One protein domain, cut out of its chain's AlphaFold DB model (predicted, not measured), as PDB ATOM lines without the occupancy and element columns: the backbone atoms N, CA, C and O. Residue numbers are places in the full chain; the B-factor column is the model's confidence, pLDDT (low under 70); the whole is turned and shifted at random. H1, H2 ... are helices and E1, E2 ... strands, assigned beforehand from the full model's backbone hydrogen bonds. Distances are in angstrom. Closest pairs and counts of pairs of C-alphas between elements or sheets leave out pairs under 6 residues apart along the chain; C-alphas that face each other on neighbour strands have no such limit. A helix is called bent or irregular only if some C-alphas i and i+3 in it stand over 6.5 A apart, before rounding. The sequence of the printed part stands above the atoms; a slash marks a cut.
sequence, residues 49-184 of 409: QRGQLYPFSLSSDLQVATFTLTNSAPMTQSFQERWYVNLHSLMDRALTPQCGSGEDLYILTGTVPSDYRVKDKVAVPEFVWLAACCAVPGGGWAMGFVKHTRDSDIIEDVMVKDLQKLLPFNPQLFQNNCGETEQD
ATOM      1  N   GLN A  49      29.079  51.594 -31.427       93.19
ATOM      2  CA  GLN A  49      30.045  52.567 -31.900       93.19
ATOM      3  C   GLN A  49      30.865  51.990 -33.057       93.19
ATOM      4  O   GLN A  49      30.932  50.777 -33.270       93.19
ATOM      5  N   ARG A  50      31.521  52.892 -33.790       93.88
ATOM      6  CA  ARG A  50      32.525  52.573 -34.809       93.88
ATOM      7  C   ARG A  50      33.834  52.235 -34.093       93.88
ATOM      8  O   ARG A  50      34.641  53.117 -33.812       93.88
ATOM      9  N   GLY A  51      33.998  50.976 -33.704       93.62
ATOM     10  CA  GLY A  51      35.215  50.497 -33.058       93.62
ATOM     11  C   GLY A  51      36.321  50.309 -34.087       93.62
ATOM     12  O   GLY A  51      36.151  49.527 -35.017       93.62
ATOM     13  N   GLN A  52      37.443  51.012 -33.936       93.12
ATOM     14  CA  GLN A  52      38.626  50.835 -34.779       93.12
ATOM     15  C   GLN A  52      39.176  49.420 -34.590       93.12
ATOM     16  O   GLN A  52      39.362  48.965 -33.459       93.12
ATOM     17  N   LEU A  53      39.458  48.732 -35.694       91.69
ATOM     18  CA  LEU A  53      40.088  47.412 -35.647       91.69
ATOM     19  C   LEU A  53      41.535  47.530 -35.168       91.69
ATOM     20  O   LEU A  53      41.965  46.777 -34.290       91.69
ATOM     21  N   TYR A  54      42.261  48.509 -35.717       88.81
ATOM     22  CA  TYR A  54      43.569  48.942 -35.235       88.81
ATOM     23  C   TYR A  54      43.469  50.377 -34.690       88.81
ATOM     24  O   TYR A  54      43.217  51.300 -35.473       88.81
ATOM     25  N   PRO A  55      43.612  50.592 -33.368       83.44
ATOM     26  CA  PRO A  55      43.513  51.921 -32.769       83.44
ATOM     27  C   PRO A  55      44.567  52.890 -33.306       83.44
ATOM     28  O   PRO A  55      45.745  52.549 -33.392       83.44
ATOM     29  N   PHE A  56      44.167  54.140 -33.571       82.56
ATOM     30  CA  PHE A  56      45.097  55.200 -33.997       82.56
ATOM     31  C   PHE A  56      46.269  55.384 -33.026       82.56
ATOM     32  O   PHE A  56      47.390  55.625 -33.446       82.56
ATOM     33  N   SER A  57      46.026  55.225 -31.726       79.75
ATOM     34  CA  SER A  57      47.044  55.340 -30.678       79.75
ATOM     35  C   SER A  57      48.155  54.287 -30.752       79.75
ATOM     36  O   SER A  57      49.176  54.453 -30.090       79.75
ATOM     37  N   LEU A  58      47.961  53.220 -31.532       82.00
ATOM     38  CA  LEU A  58      48.965  52.196 -31.828       82.00
ATOM     39  C   LEU A  58      49.551  52.338 -33.239       82.00
ATOM     40  O   LEU A  58      50.480  51.619 -33.597       82.00
ATOM     41  N   SER A  59      49.003  53.237 -34.054       76.12
ATOM     42  CA  SER A  59      49.444  53.461 -35.425       76.12
ATOM     43  C   SER A  59      50.412  54.638 -35.511       76.12
ATOM     44  O   SER A  59      50.263  55.653 -34.832       76.12
ATOM     45  N   SER A  60      51.411  54.500 -36.382       73.88
ATOM     46  CA  SER A  60      52.257  55.602 -36.845       73.88
ATOM     47  C   SER A  60      51.670  56.334 -38.059       73.88
ATOM     48  O   SER A  60      52.288  57.275 -38.557       73.88
ATOM     49  N   ASP A  61      50.517  55.888 -38.564       70.94
ATOM     50  CA  ASP A  61      49.892  56.409 -39.775       70.94
ATOM     51  C   ASP A  61      49.226  57.765 -39.547       70.94
ATOM     52  O   ASP A  61      48.965  58.218 -38.428       70.94
ATOM     53  N   LEU A  62      48.893  58.421 -40.659       70.19
ATOM     54  CA  LEU A  62      48.114  59.646 -40.626       70.19
ATOM     55  C   LEU A  62      46.741  59.385 -39.999       70.19
ATOM     56  O   LEU A  62      46.056  58.408 -40.309       70.19
ATOM     57  N   GLN A  63      46.292  60.335 -39.178       71.94
ATOM     58  CA  GLN A  63      44.967  60.300 -38.558       71.94
ATOM     59  C   GLN A  63      43.850  60.065 -39.592       71.94
ATOM     60  O   GLN A  63      42.884  59.368 -39.314       71.94
ATOM     61  N   VAL A  64      44.008  60.582 -40.811       74.19
ATOM     62  CA  VAL A  64      43.047  60.410 -41.909       74.19
ATOM     63  C   VAL A  64      42.818  58.931 -42.259       74.19
ATOM     64  O   VAL A  64      41.673  58.526 -42.415       74.19
ATOM     65  N   ALA A  65      43.873  58.112 -42.304       74.75
ATOM     66  CA  ALA A  65      43.778  56.698 -42.679       74.75
ATOM     67  C   ALA A  65      43.184  55.818 -41.565       74.75
ATOM     68  O   ALA A  65      42.563  54.796 -41.825       74.75
ATOM     69  N   THR A  66      43.350  56.214 -40.301       79.81
ATOM     70  CA  THR A  66      42.888  55.407 -39.157       79.81
ATOM     71  C   THR A  66      41.419  55.635 -38.800       79.81
ATOM     72  O   THR A  66      40.813  54.772 -38.159       79.81
ATOM     73  N   PHE A  67      40.838  56.765 -39.211       88.00
ATOM     74  CA  PHE A  67      39.435  57.130 -38.978       88.00
ATOM     75  C   PHE A  67      38.554  56.926 -40.224       88.00
ATOM     76  O   PHE A  67      37.617  57.689 -40.472       88.00
ATOM     77  N   THR A  68      38.821  55.878 -41.002       91.12
ATOM     78  CA  THR A  68      37.941  55.404 -42.078       91.12
ATOM     79  C   THR A  68      36.969  54.338 -41.564       91.12
ATOM     80  O   THR A  68      37.281  53.561 -40.658       91.12
ATOM     81  N   LEU A  69      35.761  54.280 -42.131       93.00
ATOM     82  CA  LEU A  69      34.761  53.268 -41.762       93.00
ATOM     83  C   LEU A  69      35.165  51.847 -42.188       93.00
ATOM     84  O   LEU A  69      34.712  50.881 -41.574       93.00
ATOM     85  N   THR A  70      36.051  51.721 -43.175       91.75
ATOM     86  CA  THR A  70      36.694  50.476 -43.634       91.75
ATOM     87  C   THR A  70      37.651  49.878 -42.593       91.75
ATOM     88  O   THR A  70      37.803  48.660 -42.546       91.75
ATOM     89  N   ASN A  71      38.224  50.692 -41.697       92.31
ATOM     90  CA  ASN A  71      39.019  50.252 -40.541       92.31
ATOM     91  C   ASN A  71      38.175  50.149 -39.249       92.31
ATOM     92  O   ASN A  71      38.694  50.250 -38.132       92.31
ATOM     93  N   SER A  72      36.854  49.981 -39.365       93.50
ATOM     94  CA  SER A  72      35.955  49.937 -38.210       93.50
ATOM     95  C   SER A  72      34.977  48.770 -38.247       93.50
ATOM     96  O   SER A  72      34.595  48.284 -39.310       93.50
ATOM     97  N   ALA A  73      34.535  48.347 -37.066       95.69
ATOM     98  CA  ALA A  73      33.436  47.410 -36.899       95.69
ATOM     99  C   ALA A  73      32.511  47.842 -35.750       95.69
ATOM    100  O   ALA A  73      32.950  48.545 -34.832       95.69
ATOM    101  N   PRO A  74      31.240  47.407 -35.750       96.12
ATOM    102  CA  PRO A  74      30.328  47.663 -34.645       96.12
ATOM    103  C   PRO A  74      30.829  47.069 -33.328       96.12
ATOM    104  O   PRO A  74      30.956  45.856 -33.188       96.12
ATOM    105  N   MET A  75      31.059  47.921 -32.331       94.94
ATOM    106  CA  MET A  75      31.424  47.512 -30.972       94.94
ATOM    107  C   MET A  75      30.565  48.262 -29.958       94.94
ATOM    108  O   MET A  75      30.295  49.447 -30.130       94.94
ATOM    109  N   THR A  76      30.136  47.601 -28.882       93.75
ATOM    110  CA  THR A  76      29.547  48.334 -27.753       93.75
ATOM    111  C   THR A  76      30.635  49.169 -27.083       93.75
ATOM    112  O   THR A  76      31.803  48.774 -27.076       93.75
ATOM    113  N   GLN A  77      30.265  50.302 -26.481       92.56
ATOM    114  CA  GLN A  77      31.238  51.196 -25.844       92.56
ATOM    115  C   GLN A  77      32.138  50.457 -24.840       92.56
ATOM    116  O   GLN A  77      33.360  50.577 -24.879       92.56
ATOM    117  N   SER A  78      31.545  49.632 -23.971       91.06
ATOM    118  CA  SER A  78      32.310  48.896 -22.963       91.06
ATOM    119  C   SER A  78      33.251  47.854 -23.559       91.06
ATOM    120  O   SER A  78      34.318  47.608 -23.003       91.06
ATOM    121  N   PHE A  79      32.852  47.212 -24.661       93.19
ATOM    122  CA  PHE A  79      33.700  46.236 -25.335       93.19
ATOM    123  C   PHE A  79      34.888  46.928 -26.004       93.19
ATOM    124  O   PHE A  79      36.026  46.503 -25.820       93.19
ATOM    125  N   GLN A  80      34.623  48.026 -26.713       93.31
ATOM    126  CA  GLN A  80      35.632  48.838 -27.386       93.31
ATOM    127  C   GLN A  80      36.697  49.355 -26.411       93.31
ATOM    128  O   GLN A  80      37.888  49.190 -26.658       93.31
ATOM    129  N   GLU A  81      36.281  49.938 -25.282       92.12
ATOM    130  CA  GLU A  81      37.202  50.451 -24.259       92.12
ATOM    131  C   GLU A  81      38.140  49.349 -23.741       92.12
ATOM    132  O   GLU A  81      39.355  49.539 -23.687       92.12
ATOM    133  N   ARG A  82      37.597  48.167 -23.420       91.94
ATOM    134  CA  ARG A  82      38.403  47.023 -22.965       91.94
ATOM    135  C   ARG A  82      39.314  46.479 -24.057       91.94
ATOM    136  O   ARG A  82      40.463  46.151 -23.779       91.94
ATOM    137  N   TRP A  83      38.818  46.379 -25.290       93.38
ATOM    138  CA  TRP A  83      39.619  45.947 -26.431       93.38
ATOM    139  C   TRP A  83      40.850  46.838 -26.599       93.38
ATOM    140  O   TRP A  83      41.966  46.333 -26.676       93.38
ATOM    141  N   TYR A  84      40.675  48.158 -26.548       94.12
ATOM    142  CA  TYR A  84      41.782  49.102 -26.699       94.12
ATOM    143  C   TYR A  84      42.784  49.032 -25.545       94.12
ATOM    144  O   TYR A  84      43.988  49.064 -25.790       94.12
ATOM    145  N   VAL A  85      42.313  48.895 -24.301       93.06
ATOM    146  CA  VAL A  85      43.194  48.712 -23.132       93.06
ATOM    147  C   VAL A  85      44.025  47.434 -23.261       93.06
ATOM    148  O   VAL A  85      45.230  47.458 -22.993       93.06
ATOM    149  N   ASN A  86      43.413  46.339 -23.717       93.81
ATOM    150  CA  ASN A  86      44.121  45.084 -23.948       93.81
ATOM    151  C   ASN A  86      45.149  45.232 -25.067       93.81
ATOM    152  O   ASN A  86      46.293  44.830 -24.882       93.81
ATOM    153  N   LEU A  87      44.782  45.847 -26.195       94.31
ATOM    154  CA  LEU A  87      45.711  46.061 -27.303       94.31
ATOM    155  C   LEU A  87      46.912  46.920 -26.902       94.31
ATOM    156  O   LEU A  87      48.042  46.553 -27.214       94.31
ATOM    157  N   HIS A  88      46.689  48.011 -26.166       94.56
ATOM    158  CA  HIS A  88      47.775  48.821 -25.614       94.56
ATOM    159  C   HIS A  88      48.675  48.015 -24.685       94.56
ATOM    160  O   HIS A  88      49.894  48.026 -24.836       94.56
ATOM    161  N   SER A  89      48.076  47.270 -23.757       94.38
ATOM    162  CA  SER A  89      48.831  46.451 -22.810       94.38
ATOM    163  C   SER A  89      49.654  45.382 -23.522       94.38
ATOM    164  O   SER A  89      50.824  45.201 -23.195       94.38
ATOM    165  N   LEU A  90      49.080  44.702 -24.516       94.94
ATOM    166  CA  LEU A  90      49.796  43.718 -25.320       94.94
ATOM    167  C   LEU A  90      50.931  44.367 -26.108       94.94
ATOM    168  O   LEU A  90      52.043  43.847 -26.084       94.94
ATOM    169  N   MET A  91      50.686  45.499 -26.766       93.69
ATOM    170  CA  MET A  91      51.705  46.157 -27.578       93.69
ATOM    171  C   MET A  91      52.894  46.620 -26.730       93.69
ATOM    172  O   MET A  91      54.036  46.266 -27.025       93.69
ATOM    173  N   ASP A  92      52.620  47.339 -25.640       93.31
ATOM    174  CA  ASP A  92      53.651  47.985 -24.826       93.31
ATOM    175  C   ASP A  92      54.375  47.003 -23.901       93.31
ATOM    176  O   ASP A  92      55.583  47.121 -23.690       93.31
ATOM    177  N   ARG A  93      53.652  46.030 -23.326       94.62
ATOM    178  CA  ARG A  93      54.207  45.124 -22.307       94.62
ATOM    179  C   ARG A  93      54.678  43.792 -22.888       94.62
ATOM    180  O   ARG A  93      55.569  43.183 -22.299       94.62
ATOM    181  N   ALA A  94      54.098  43.322 -23.997       93.88
ATOM    182  CA  ALA A  94      54.323  41.961 -24.494       93.88
ATOM    183  C   ALA A  94      54.980  41.912 -25.883       93.88
ATOM    184  O   ALA A  94      56.017  41.276 -26.035       93.88
ATOM    185  N   LEU A  95      54.412  42.570 -26.894       94.56
ATOM    186  CA  LEU A  95      54.806  42.387 -28.294       94.56
ATOM    187  C   LEU A  95      56.064  43.188 -28.649       94.56
ATOM    188  O   LEU A  95      57.089  42.601 -29.001       94.56
ATOM    189  N   THR A  96      56.025  44.515 -28.502       92.94
ATOM    190  CA  THR A  96      57.150  45.397 -28.852       92.94
ATOM    191  C   THR A  96      58.437  45.039 -28.099       92.94
ATOM    192  O   THR A  96      59.468  44.866 -28.756       92.94
ATOM    193  N   PRO A  97      58.426  44.799 -26.766       93.00
ATOM    194  CA  PRO A  97      59.645  44.449 -26.028       93.00
ATOM    195  C   PRO A  97      60.309  43.148 -26.493       93.00
ATOM    196  O   PRO A  97      61.517  42.975 -26.335       93.00
ATOM    197  N   GLN A  98      59.535  42.219 -27.063       92.69
ATOM    198  CA  GLN A  98      60.047  40.940 -27.560       92.69
ATOM    199  C   GLN A  98      60.415  40.994 -29.052       92.69
ATOM    200  O   GLN A  98      60.917  40.005 -29.596       92.69
ATOM    201  N   CYS A  99      60.242  42.146 -29.707       92.12
ATOM    202  CA  CYS A  99      60.637  42.385 -31.094       92.12
ATOM    203  C   CYS A  99      61.738  43.451 -31.255       92.12
ATOM    204  O   CYS A  99      61.824  44.125 -32.277       92.12
ATOM    205  N   GLY A 100      62.624  43.596 -30.263       84.75
ATOM    206  CA  GLY A 100      63.799  44.467 -30.382       84.75
ATOM    207  C   GLY A 100      63.423  45.942 -30.558       84.75
ATOM    208  O   GLY A 100      62.826  46.522 -29.659       84.75
ATOM    209  N   SER A 101      63.794  46.545 -31.696       79.44
ATOM    210  CA  SER A 101      63.416  47.922 -32.062       79.44
ATOM    211  C   SER A 101      61.953  48.057 -32.503       79.44
ATOM    212  O   SER A 101      61.471  49.177 -32.643       79.44
ATOM    213  N   GLY A 102      61.248  46.942 -32.726       80.94
ATOM    214  CA  GLY A 102      59.887  46.919 -33.264       80.94
ATOM    215  C   GLY A 102      59.807  47.101 -34.784       80.94
ATOM    216  O   GLY A 102      58.718  47.010 -35.333       80.94
ATOM    217  N   GLU A 103      60.929  47.307 -35.480       85.75
ATOM    218  CA  GLU A 103      60.957  47.537 -36.938       85.75
ATOM    219  C   GLU A 103      60.505  46.313 -37.748       85.75
ATOM    220  O   GLU A 103      59.917  46.461 -38.816       85.75
ATOM    221  N   ASP A 104      60.725  45.111 -37.210       90.94
ATOM    222  CA  ASP A 104      60.310  43.841 -37.813       90.94
ATOM    223  C   ASP A 104      58.981  43.316 -37.233       90.94
ATOM    224  O   ASP A 104      58.661  42.133 -37.398       90.94
ATOM    225  N   LEU A 105      58.229  44.153 -36.501       92.75
ATOM    226  CA  LEU A 105      56.938  43.788 -35.921       92.75
ATOM    227  C   LEU A 105      55.803  44.087 -36.904       92.75
ATOM    228  O   LEU A 105      55.474  45.235 -37.186       92.75
ATOM    229  N   TYR A 106      55.149  43.029 -37.367       92.88
ATOM    230  CA  TYR A 106      54.009  43.085 -38.270       92.88
ATOM    231  C   TYR A 106      52.734  42.707 -37.531       92.88
ATOM    232  O   TYR A 106      52.661  41.650 -36.899       92.88
ATOM    233  N   ILE A 107      51.716  43.556 -37.651       93.31
ATOM    234  CA  ILE A 107      50.423  43.382 -36.998       93.31
ATOM    235  C   ILE A 107      49.334  43.244 -38.055       93.31
ATOM    236  O   ILE A 107      49.258  44.025 -39.000       93.31
ATOM    237  N   LEU A 108      48.475  42.251 -37.869       94.88
ATOM    238  CA  LEU A 108      47.224  42.084 -38.593       94.88
ATOM    239  C   LEU A 108      46.094  42.120 -37.573       94.88
ATOM    240  O   LEU A 108      46.213  41.550 -36.494       94.88
ATOM    241  N   THR A 109      44.989  42.767 -37.907       94.94
ATOM    242  CA  THR A 109      43.793  42.801 -37.062       94.94
ATOM    243  C   THR A 109      42.570  42.575 -37.928       94.94
ATOM    244  O   THR A 109      42.594  42.818 -39.136       94.94
ATOM    245  N   GLY A 110      41.494  42.104 -37.320       95.75
ATOM    246  CA  GLY A 110      40.252  41.903 -38.029       95.75
ATOM    247  C   GLY A 110      39.115  41.483 -37.123       95.75
ATOM    248  O   GLY A 110      39.209  41.456 -35.896       95.75
ATOM    249  N   THR A 111      38.006  41.149 -37.768       96.06
ATOM    250  CA  THR A 111      36.809  40.619 -37.122       96.06
ATOM    251  C   THR A 111      36.343  39.372 -37.843       96.06
ATOM    252  O   THR A 111      36.634  39.176 -39.025       96.06
ATOM    253  N   VAL A 112      35.603  38.535 -37.126       96.31
ATOM    254  CA  VAL A 112      34.765  37.500 -37.727       96.31
ATOM    255  C   VAL A 112      33.310  37.919 -37.529       96.31
ATOM    256  O   VAL A 112      32.924  38.213 -36.396       96.31
ATOM    257  N   PRO A 113      32.515  38.049 -38.607       95.56
ATOM    258  CA  PRO A 113      31.150  38.551 -38.512       95.56
ATOM    259  C   PRO A 113      30.225  37.517 -37.864       95.56
ATOM    260  O   PRO A 113      30.327  36.332 -38.162       95.56
ATOM    261  N   SER A 114      29.290  37.980 -37.033       94.44
ATOM    262  CA  SER A 114      28.156  37.170 -36.573       94.44
ATOM    263  C   SER A 114      26.939  37.336 -37.493       94.44
ATOM    264  O   SER A 114      26.917  38.200 -38.376       94.44
ATOM    265  N   ASP A 115      25.880  36.572 -37.227       94.00
ATOM    266  CA  ASP A 115      24.587  36.713 -37.913       94.00
ATOM    267  C   ASP A 115      23.838  38.010 -37.560       94.00
ATOM    268  O   ASP A 115      22.878  38.389 -38.231       94.00
ATOM    269  N   TYR A 116      24.250  38.712 -36.502       93.31
ATOM    270  CA  TYR A 116      23.594  39.939 -36.070       93.31
ATOM    271  C   TYR A 116      24.166  41.157 -36.791       93.31
ATOM    272  O   TYR A 116      25.381  41.304 -36.919       93.31
ATOM    273  N   ARG A 117      23.293  42.064 -37.235       95.38
ATOM    274  CA  ARG A 117      23.676  43.237 -38.028       95.38
ATOM    275  C   ARG A 117      23.054  44.506 -37.456       95.38
ATOM    276  O   ARG A 117      21.878  44.529 -37.107       95.38
ATOM    277  N   VAL A 118      23.830  45.583 -37.416       94.75
ATOM    278  CA  VAL A 118      23.322  46.932 -37.157       94.75
ATOM    279  C   VAL A 118      22.548  47.391 -38.388       94.75
ATOM    280  O   VAL A 118      23.091  47.396 -39.498       94.75
ATOM    281  N   LYS A 119      21.269  47.735 -38.186       92.00
ATOM    282  CA  LYS A 119      20.325  48.161 -39.237       92.00
ATOM    283  C   LYS A 119      20.307  47.230 -40.457       92.00
ATOM    284  O   LYS A 119      20.314  47.699 -41.590       92.00
ATOM    285  N   ASP A 120      20.385  45.919 -40.223       91.44
ATOM    286  CA  ASP A 120      20.453  44.874 -41.260       91.44
ATOM    287  C   ASP A 120      21.619  45.017 -42.263       91.44
ATOM    288  O   ASP A 120      21.716  44.265 -43.234       91.44
ATOM    289  N   LYS A 121      22.573  45.924 -42.013       92.88
ATOM    290  CA  LYS A 121      23.613  46.298 -42.974       92.88
ATOM    291  C   LYS A 121      25.016  45.951 -42.508       92.88
ATOM    292  O   LYS A 121      25.712  45.240 -43.228       92.88
ATOM    293  N   VAL A 122      25.424  46.381 -41.316       95.81
ATOM    294  CA  VAL A 122      26.799  46.177 -40.829       95.81
ATOM    295  C   VAL A 122      26.825  45.027 -39.832       95.81
ATOM    296  O   VAL A 122      26.192  45.112 -38.785       95.81
ATOM    297  N   ALA A 123      27.532  43.943 -40.148       95.94
ATOM    298  CA  ALA A 123      27.614  42.789 -39.257       95.94
ATOM    299  C   ALA A 123      28.345  43.149 -37.958       95.94
ATOM    300  O   ALA A 123      29.439  43.712 -37.978       95.94
ATOM    301  N   VAL A 124      27.737  42.808 -36.825       95.69
ATOM    302  CA  VAL A 124      28.388  42.881 -35.522       95.69
ATOM    303  C   VAL A 124      29.346  41.696 -35.414       95.69
ATOM    304  O   VAL A 124      28.935  40.572 -35.723       95.69
ATOM    305  N   PRO A 125      30.601  41.898 -34.987       96.06
ATOM    306  CA  PRO A 125      31.557  40.808 -34.857       96.06
ATOM    307  C   PRO A 125      31.087  39.753 -33.856       96.06
ATOM    308  O   PRO A 125      30.595  40.096 -32.783       96.06
ATOM    309  N   GLU A 126      31.279  38.478 -34.176       95.31
ATOM    310  CA  GLU A 126      31.264  37.386 -33.199       95.31
ATOM    311  C   GLU A 126      32.493  37.493 -32.286       95.31
ATOM    312  O   GLU A 126      32.385  37.435 -31.061       95.31
ATOM    313  N   PHE A 127      33.655  37.762 -32.888       95.56
ATOM    314  CA  PHE A 127      34.888  38.094 -32.185       95.56
ATOM    315  C   PHE A 127      35.772  39.041 -33.002       95.56
ATOM    316  O   PHE A 127      35.709  39.100 -34.236       95.56
ATOM    317  N   VAL A 128      36.609  39.791 -32.288       96.31
ATOM    318  CA  VAL A 128      37.741  40.545 -32.848       96.31
ATOM    319  C   VAL A 128      39.010  39.722 -32.674       96.31
ATOM    320  O   VAL A 128      39.110  38.915 -31.746       96.31
ATOM    321  N   TRP A 129      39.987  39.925 -33.549       96.88
ATOM    322  CA  TRP A 129      41.261  39.228 -33.460       96.88
ATOM    323  C   TRP A 129      42.432  40.119 -33.856       96.88
ATOM    324  O   TRP A 129      42.292  41.040 -34.658       96.88
ATOM    325  N   LEU A 130      43.601  39.804 -33.304       96.94
ATOM    326  CA  LEU A 130      44.884  40.381 -33.678       96.94
ATOM    327  C   LEU A 130      45.898  39.255 -33.872       96.94
ATOM    328  O   LEU A 130      45.971  38.337 -33.065       96.94
ATOM    329  N   ALA A 131      46.701  39.330 -34.923       96.44
ATOM    330  CA  ALA A 131      47.859  38.478 -35.126       96.44
ATOM    331  C   ALA A 131      49.115  39.346 -35.182       96.44
ATOM    332  O   ALA A 131      49.129  40.381 -35.844       96.44
ATOM    333  N   ALA A 132      50.172  38.915 -34.506       95.31
ATOM    334  CA  ALA A 132      51.457  39.599 -34.477       95.31
ATOM    335  C   ALA A 132      52.568  38.655 -34.944       95.31
ATOM    336  O   ALA A 132      52.567  37.476 -34.586       95.31
ATOM    337  N   CYS A 133      53.514  39.177 -35.721       94.31
ATOM    338  CA  CYS A 133      54.691  38.464 -36.209       94.31
ATOM    339  C   CYS A 133      55.915  39.364 -36.089       94.31
ATOM    340  O   CYS A 133      55.942  40.455 -36.647       94.31
ATOM    341  N   CYS A 134      56.933  38.889 -35.382       94.00
ATOM    342  CA  CYS A 134      58.247  39.508 -35.357       94.00
ATOM    343  C   CYS A 134      59.168  38.765 -36.327       94.00
ATOM    344  O   CYS A 134      59.618  37.656 -36.023       94.00
ATOM    345  N   ALA A 135      59.436  39.339 -37.499       90.88
ATOM    346  CA  ALA A 135      60.099  38.646 -38.609       90.88
ATOM    347  C   ALA A 135      61.638  38.699 -38.555       90.88
ATOM    348  O   ALA A 135      62.302  38.777 -39.587       90.88
ATOM    349  N   VAL A 136      62.218  38.617 -37.355       85.94
ATOM    350  CA  VAL A 136      63.674  38.669 -37.166       85.94
ATOM    351  C   VAL A 136      64.319  37.332 -37.573       85.94
ATOM    352  O   VAL A 136      63.916  36.280 -37.063       85.94
ATOM    353  N   PRO A 137      65.359  37.331 -38.431       78.44
ATOM    354  CA  PRO A 137      66.057  36.110 -38.835       78.44
ATOM    355  C   PRO A 137      66.602  35.311 -37.641       78.44
ATOM    356  O   PRO A 137      67.349  35.837 -36.816       78.44
ATOM    357  N   GLY A 138      66.256  34.021 -37.551       73.12
ATOM    358  CA  GLY A 138      66.783  33.103 -36.531       73.12
ATOM    359  C   GLY A 138      66.294  33.334 -35.093       73.12
ATOM    360  O   GLY A 138      66.820  32.702 -34.177       73.12
ATOM    361  N   GLY A 139      65.312  34.218 -34.881       78.69
ATOM    362  CA  GLY A 139      64.749  34.522 -33.557       78.69
ATOM    363  C   GLY A 139      63.370  35.184 -33.610       78.69
ATOM    364  O   GLY A 139      63.031  35.978 -32.721       78.69
ATOM    365  N   GLY A 140      62.624  34.916 -34.682       88.75
ATOM    366  CA  GLY A 140      61.278  35.427 -34.895       88.75
ATOM    367  C   GLY A 140      60.234  34.668 -34.085       88.75
ATOM    368  O   GLY A 140      60.502  33.615 -33.508       88.75
ATOM    369  N   TRP A 141      59.027  35.206 -34.018       93.19
ATOM    370  CA  TRP A 141      57.898  34.586 -33.324       93.19
ATOM    371  C   TRP A 141      56.594  35.104 -33.916       93.19
ATOM    372  O   TRP A 141      56.569  36.176 -34.520       93.19
ATOM    373  N   ALA A 142      55.508  34.352 -33.742       94.38
ATOM    374  CA  ALA A 142      54.181  34.831 -34.095       94.38
ATOM    375  C   ALA A 142      53.111  34.288 -33.153       94.38
ATOM    376  O   ALA A 142      53.191  33.147 -32.697       94.38
ATOM    377  N   MET A 143      52.104  35.114 -32.884       95.12
ATOM    378  CA  MET A 143      51.047  34.821 -31.922       95.12
ATOM    379  C   MET A 143      49.730  35.463 -32.356       95.12
ATOM    380  O   MET A 143      49.729  36.504 -33.016       95.12
ATOM    381  N   GLY A 144      48.618  34.814 -32.026       96.25
ATOM    382  CA  GLY A 144      47.271  35.312 -32.261       96.25
ATOM    383  C   GLY A 144      46.560  35.619 -30.950       96.25
ATOM    384  O   GLY A 144      46.846  35.015 -29.919       96.25
ATOM    385  N   PHE A 145      45.617  36.547 -31.014       96.50
ATOM    386  CA  PHE A 145      44.762  36.950 -29.911       96.50
ATOM    387  C   PHE A 145      43.327  37.058 -30.401       96.50
ATOM    388  O   PHE A 145      43.088  37.619 -31.472       96.50
ATOM    389  N   VAL A 146      42.380  36.546 -29.624       96.12
ATOM    390  CA  VAL A 146      40.949  36.543 -29.942       96.12
ATOM    391  C   VAL A 146      40.175  37.105 -28.759       96.12
ATOM    392  O   VAL A 146      40.523  36.859 -27.609       96.12
ATOM    393  N   LYS A 147      39.127  37.887 -29.017       94.75
ATOM    394  CA  LYS A 147      38.220  38.362 -27.970       94.75
ATOM    395  C   LYS A 147      36.783  38.321 -28.473       94.75
ATOM    396  O   LYS A 147      36.425  39.035 -29.413       94.75
ATOM    397  N   HIS A 148      35.968  37.484 -27.842       93.69
ATOM    398  CA  HIS A 148      34.563  37.300 -28.192       93.69
ATOM    399  C   HIS A 148      33.712  38.476 -27.708       93.69
ATOM    400  O   HIS A 148      33.910  38.979 -26.607       93.69
ATOM    401  N   THR A 149      32.757  38.921 -28.529       87.88
ATOM    402  CA  THR A 149      31.897  40.077 -28.205       87.88
ATOM    403  C   THR A 149      30.715  39.727 -27.298       87.88
ATOM    404  O   THR A 149      30.089  40.631 -26.741       87.88
ATOM    405  N   ARG A 150      30.373  38.435 -27.188       74.12
ATOM    406  CA  ARG A 150      29.181  37.928 -26.481       74.12
ATOM    407  C   ARG A 150      29.476  36.907 -25.378       74.12
ATOM    408  O   ARG A 150      28.643  36.767 -24.484       74.12
ATOM    409  N   ASP A 151      30.613  36.219 -25.448       62.81
ATOM    410  CA  ASP A 151      31.039  35.214 -24.466       62.81
ATOM    411  C   ASP A 151      31.948  35.844 -23.400       62.81
ATOM    412  O   ASP A 151      31.813  37.030 -23.098       62.81
ATOM    413  N   SER A 152      32.853  35.075 -22.782       63.69
ATOM    414  CA  SER A 152      33.868  35.639 -21.894       63.69
ATOM    415  C   SER A 152      34.583  36.784 -22.606       63.69
ATOM    416  O   SER A 152      35.366  36.564 -23.522       63.69
ATOM    417  N   ASP A 153      34.320  38.007 -22.147       74.75
ATOM    418  CA  ASP A 153      34.924  39.268 -22.595       74.75
ATOM    419  C   ASP A 153      36.458  39.309 -22.407       74.75
ATOM    420  O   ASP A 153      37.063  40.374 -22.486       74.75
ATOM    421  N   ILE A 154      37.103  38.182 -22.113       90.00
ATOM    422  CA  ILE A 154      38.522  38.056 -21.813       90.00
ATOM    423  C   ILE A 154      39.263  37.789 -23.120       90.00
ATOM    424  O   ILE A 154      38.801  37.031 -23.968       90.00
ATOM    425  N   ILE A 155      40.411  38.434 -23.293       92.94
ATOM    426  CA  ILE A 155      41.282  38.168 -24.438       92.94
ATOM    427  C   ILE A 155      41.969  36.803 -24.312       92.94
ATOM    428  O   ILE A 155      42.591  36.503 -23.298       92.94
ATOM    429  N   GLU A 156      41.891  35.990 -25.353       93.94
ATOM    430  CA  GLU A 156      42.473  34.654 -25.425       93.94
ATOM    431  C   GLU A 156      43.694  34.669 -26.338       93.94
ATOM    432  O   GLU A 156      43.656  35.242 -27.427       93.94
ATOM    433  N   ASP A 157      44.780  34.040 -25.905       94.56
ATOM    434  CA  ASP A 157      45.929  33.762 -26.750       94.56
ATOM    435  C   ASP A 157      45.766  32.452 -27.520       94.56
ATOM    436  O   ASP A 157      45.322  31.432 -26.997       94.56
ATOM    437  N   VAL A 158      46.170  32.478 -28.785       94.94
ATOM    438  CA  VAL A 158      46.151  31.317 -29.672       94.94
ATOM    439  C   VAL A 158      47.413  31.282 -30.524       94.94
ATOM    440  O   VAL A 158      48.032  32.303 -30.838       94.94
ATOM    441  N   MET A 159      47.790  30.089 -30.973       93.12
ATOM    442  CA  MET A 159      48.797  29.964 -32.022       93.12
ATOM    443  C   MET A 159      48.238  30.522 -33.333       93.12
ATOM    444  O   MET A 159      47.066  30.317 -33.647       93.12
ATOM    445  N   VAL A 160      49.076  31.162 -34.157       93.75
ATOM    446  CA  VAL A 160      48.631  31.731 -35.448       93.75
ATOM    447  C   VAL A 160      47.936  30.691 -36.327       93.75
ATOM    448  O   VAL A 160      46.942  30.999 -36.968       93.75
ATOM    449  N   LYS A 161      48.402  29.442 -36.327       91.81
ATOM    450  CA  LYS A 161      47.776  28.355 -37.088       91.81
ATOM    451  C   LYS A 161      46.384  27.980 -36.589       91.81
ATOM    452  O   LYS A 161      45.559  27.533 -37.379       91.81
ATOM    453  N   ASP A 162      46.131  28.126 -35.296       94.62
ATOM    454  CA  ASP A 162      44.805  27.892 -34.737       94.62
ATOM    455  C   ASP A 162      43.900  29.089 -35.011       94.62
ATOM    456  O   ASP A 162      42.779  28.882 -35.463       94.62
ATOM    457  N   LEU A 163      44.422  30.319 -34.921       95.94
ATOM    458  CA  LEU A 163      43.720  31.511 -35.400       95.94
ATOM    459  C   LEU A 163      43.293  31.359 -36.866       95.94
ATOM    460  O   LEU A 163      42.127  31.553 -37.176       95.94
ATOM    461  N   GLN A 164      44.189  30.930 -37.760       95.62
ATOM    462  CA  GLN A 164      43.873  30.703 -39.176       95.62
ATOM    463  C   GLN A 164      42.675  29.766 -39.381       95.62
ATOM    464  O   GLN A 164      41.902  29.997 -40.300       95.62
ATOM    465  N   LYS A 165      42.494  28.745 -38.530       96.12
ATOM    466  CA  LYS A 165      41.345  27.822 -38.594       96.12
ATOM    467  C   LYS A 165      40.044  28.438 -38.075       96.12
ATOM    468  O   LYS A 165      38.973  27.955 -38.426       96.12
ATOM    469  N   LEU A 166      40.139  29.440 -37.200       95.31
ATOM    470  CA  LEU A 166      38.987  30.193 -36.694       95.31
ATOM    471  C   LEU A 166      38.512  31.247 -37.704       95.31
ATOM    472  O   LEU A 166      37.353  31.650 -37.674       95.31
ATOM    473  N   LEU A 167      39.397  31.706 -38.593       96.31
ATOM    474  CA  LEU A 167      39.072  32.733 -39.575       96.31
ATOM    475  C   LEU A 167      38.314  32.162 -40.787       96.31
ATOM    476  O   LEU A 167      38.667  31.095 -41.302       96.31
ATOM    477  N   PRO A 168      37.329  32.904 -41.331       94.06
ATOM    478  CA  PRO A 168      36.677  32.546 -42.582       94.06
ATOM    479  C   PRO A 168      37.697  32.317 -43.700       94.06
ATOM    480  O   PRO A 168      38.640  33.087 -43.863       94.06
ATOM    481  N   PHE A 169      37.477  31.270 -44.496       92.25
ATOM    482  CA  PHE A 169      38.312  30.893 -45.646       92.25
ATOM    483  C   PHE A 169      39.734  30.401 -45.322       92.25
ATOM    484  O   PHE A 169      40.493  30.146 -46.256       92.25
ATOM    485  N   ASN A 170      40.082  30.190 -44.047       92.12
ATOM    486  CA  ASN A 170      41.371  29.637 -43.610       92.12
ATOM    487  C   ASN A 170      42.600  30.322 -44.257       92.12
ATOM    488  O   ASN A 170      43.391  29.661 -44.942       92.12
ATOM    489  N   PRO A 171      42.765  31.649 -44.095       93.88
ATOM    490  CA  PRO A 171      43.836  32.399 -44.737       93.88
ATOM    491  C   PRO A 171      45.216  31.965 -44.231       93.88
ATOM    492  O   PRO A 171      45.374  31.538 -43.091       93.88
ATOM    493  N   GLN A 172      46.251  32.143 -45.053       92.50
ATOM    494  CA  GLN A 172      47.641  31.973 -44.621       92.50
ATOM    495  C   GLN A 172      48.196  33.306 -44.109       92.50
ATOM    496  O   GLN A 172      48.753  34.098 -44.865       92.50
ATOM    497  N   LEU A 173      48.029  33.559 -42.811       92.88
ATOM    498  CA  LEU A 173      48.634  34.714 -42.138       92.88
ATOM    499  C   LEU A 173      50.170  34.608 -42.136       92.88
ATOM    500  O   LEU A 173      50.706  33.534 -41.860       92.88
ATOM    501  N   PHE A 174      50.847  35.729 -42.412       91.31
ATOM    502  CA  PHE A 174      52.313  35.859 -42.459       91.31
ATOM    503  C   PHE A 174      53.006  34.861 -43.397       91.31
ATOM    504  O   PHE A 174      54.037  34.283 -43.069       91.31
ATOM    505  N   GLN A 175      52.443  34.628 -44.583       85.12
ATOM    506  CA  GLN A 175      53.025  33.699 -45.550       85.12
ATOM    507  C   GLN A 175      54.514  34.013 -45.812       85.12
ATOM    508  O   GLN A 175      54.859  35.135 -46.165       85.12
ATOM    509  N   ASN A 176      55.377  32.998 -45.668       81.25
ATOM    510  CA  ASN A 176      56.846  33.055 -45.799       81.25
ATOM    511  C   ASN A 176      57.626  33.718 -44.644       81.25
ATOM    512  O   ASN A 176      58.855  33.671 -44.659       81.25
ATOM    513  N   ASN A 177      56.956  34.247 -43.617       81.25
ATOM    514  CA  ASN A 177      57.586  34.905 -42.470       81.25
ATOM    515  C   ASN A 177      57.053  34.311 -41.152       81.25
ATOM    516  O   ASN A 177      55.925  33.843 -41.076       81.25
ATOM    517  N   CYS A 178      57.870  34.290 -40.094       81.75
ATOM    518  CA  CYS A 178      57.466  33.799 -38.763       81.75
ATOM    519  C   CYS A 178      56.866  32.368 -38.707       81.75
ATOM    520  O   CYS A 178      56.055  32.054 -37.827       81.75
ATOM    521  N   GLY A 179      57.263  31.485 -39.632       69.62
ATOM    522  CA  GLY A 179      56.779  30.101 -39.699       69.62
ATOM    523  C   GLY A 179      57.154  29.246 -38.476       69.62
ATOM    524  O   GLY A 179      58.128  29.519 -37.778       69.62
ATOM    525  N   GLU A 180      56.395  28.168 -38.237       67.06
ATOM    526  CA  GLU A 180      56.487  27.320 -37.029       67.06
ATOM    527  C   GLU A 180      57.883  26.717 -36.771       67.06
ATOM    528  O   GLU A 180      58.220  26.392 -35.635       67.06
ATOM    529  N   THR A 181      58.706  26.537 -37.806       64.38
ATOM    530  CA  THR A 181      59.980  25.808 -37.708       64.38
ATOM    531  C   THR A 181      61.119  26.602 -37.066       64.38
ATOM    532  O   THR A 181      62.136  25.999 -36.726       64.38
ATOM    533  N   GLU A 182      60.961  27.917 -36.880       66.25
ATOM    534  CA  GLU A 182      62.022  28.821 -36.398       66.25
ATOM    535  C   GLU A 182      61.552  29.793 -35.301       66.25
ATOM    536  O   GLU A 182      62.143  30.855 -35.115       66.25
ATOM    537  N   GLN A 183      60.492  29.445 -34.561       82.25
ATOM    538  CA  GLN A 183      59.964  30.320 -33.511       82.25
ATOM    539  C   GLN A 183      60.815  30.299 -32.233       82.25
ATOM    540  O   GLN A 183      61.171  29.240 -31.707       82.25
ATOM    541  N   ASP A 184      61.102  31.487 -31.703       87.06
ATOM    542  CA  ASP A 184      61.787  31.680 -30.428       87.06
ATOM    543  C   ASP A 184      60.827  31.422 -29.255       87.06
ATOM    544  O   ASP A 184      60.071  32.292 -28.810       87.06
TER     545      ASP A 184
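This is residues 49 to 184 of the 409 residues of the protein "Endonuclease domain containing 1" of Mandrillus leucophaeus (UniProt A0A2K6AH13). A long antiparallel sheet, E3 E4 E5 E6 in that order, has the long helix H2 running along one face and the short helix H3 on the other: three layers. The bent far end of the hairpin E3 and E4 comes near a small antiparallel pair, E1 and E2, with the short H1 off to that side. The printed part has 136 residues, in the order E1 H1 E2 H2 E3 E4 E5 E6 H3, class mixed. It is compact, radius of gyration of the C-alphas 15.1 A, yet elongated, 49 by 31 by 25 A.

E3 is residues 105 to 118, 33.8 A, beginning at C-alpha 105 (56.938, 43.788, -35.921); E4 is 122 to 134, 32.6 A; E5 is 141 to 148, 24.0 A; E6 is 156 to 158. H2 is 77 to 99, 31.1 A, and irregular: C-alphas 93 and 96 are 7.2 A apart. H3 is 160 to 166, ending at C-alpha 166 (38.987, 30.193, -36.694). E1 is 49 to 52, H1 63 to 66, E2 72 to 75.

The sheet is a meander, each strand the antiparallel neighbour of the one before: N 108 and O 131, 2.8 A; N 145 and O 130, 2.7 A; N 144 and O 158, 2.8 A. E3 bends by 97 degrees at residue 115. H2 runs along E4, height over the sheet 9.8 A; H3 lies over E5, height 8.1 A. The closest C-alphas of E2 and E4 are Pro 74 and Val 124, 5.2 A. In E1 and E2, N 51 and O 73 are 2.9 A apart. Every O i to N i+4 pair is within hydrogen-bond range in H3, 15 of 19 in H2; H1 is too short for one.

The C-alphas of Lys 119 and Gly 138, the farthest apart, are 48.9 A apart. The printed part has no cut and no long link. Residues 167 to 184 hold no named element. Residues 151 to 152 and 179 to 182 are under pLDDT 70.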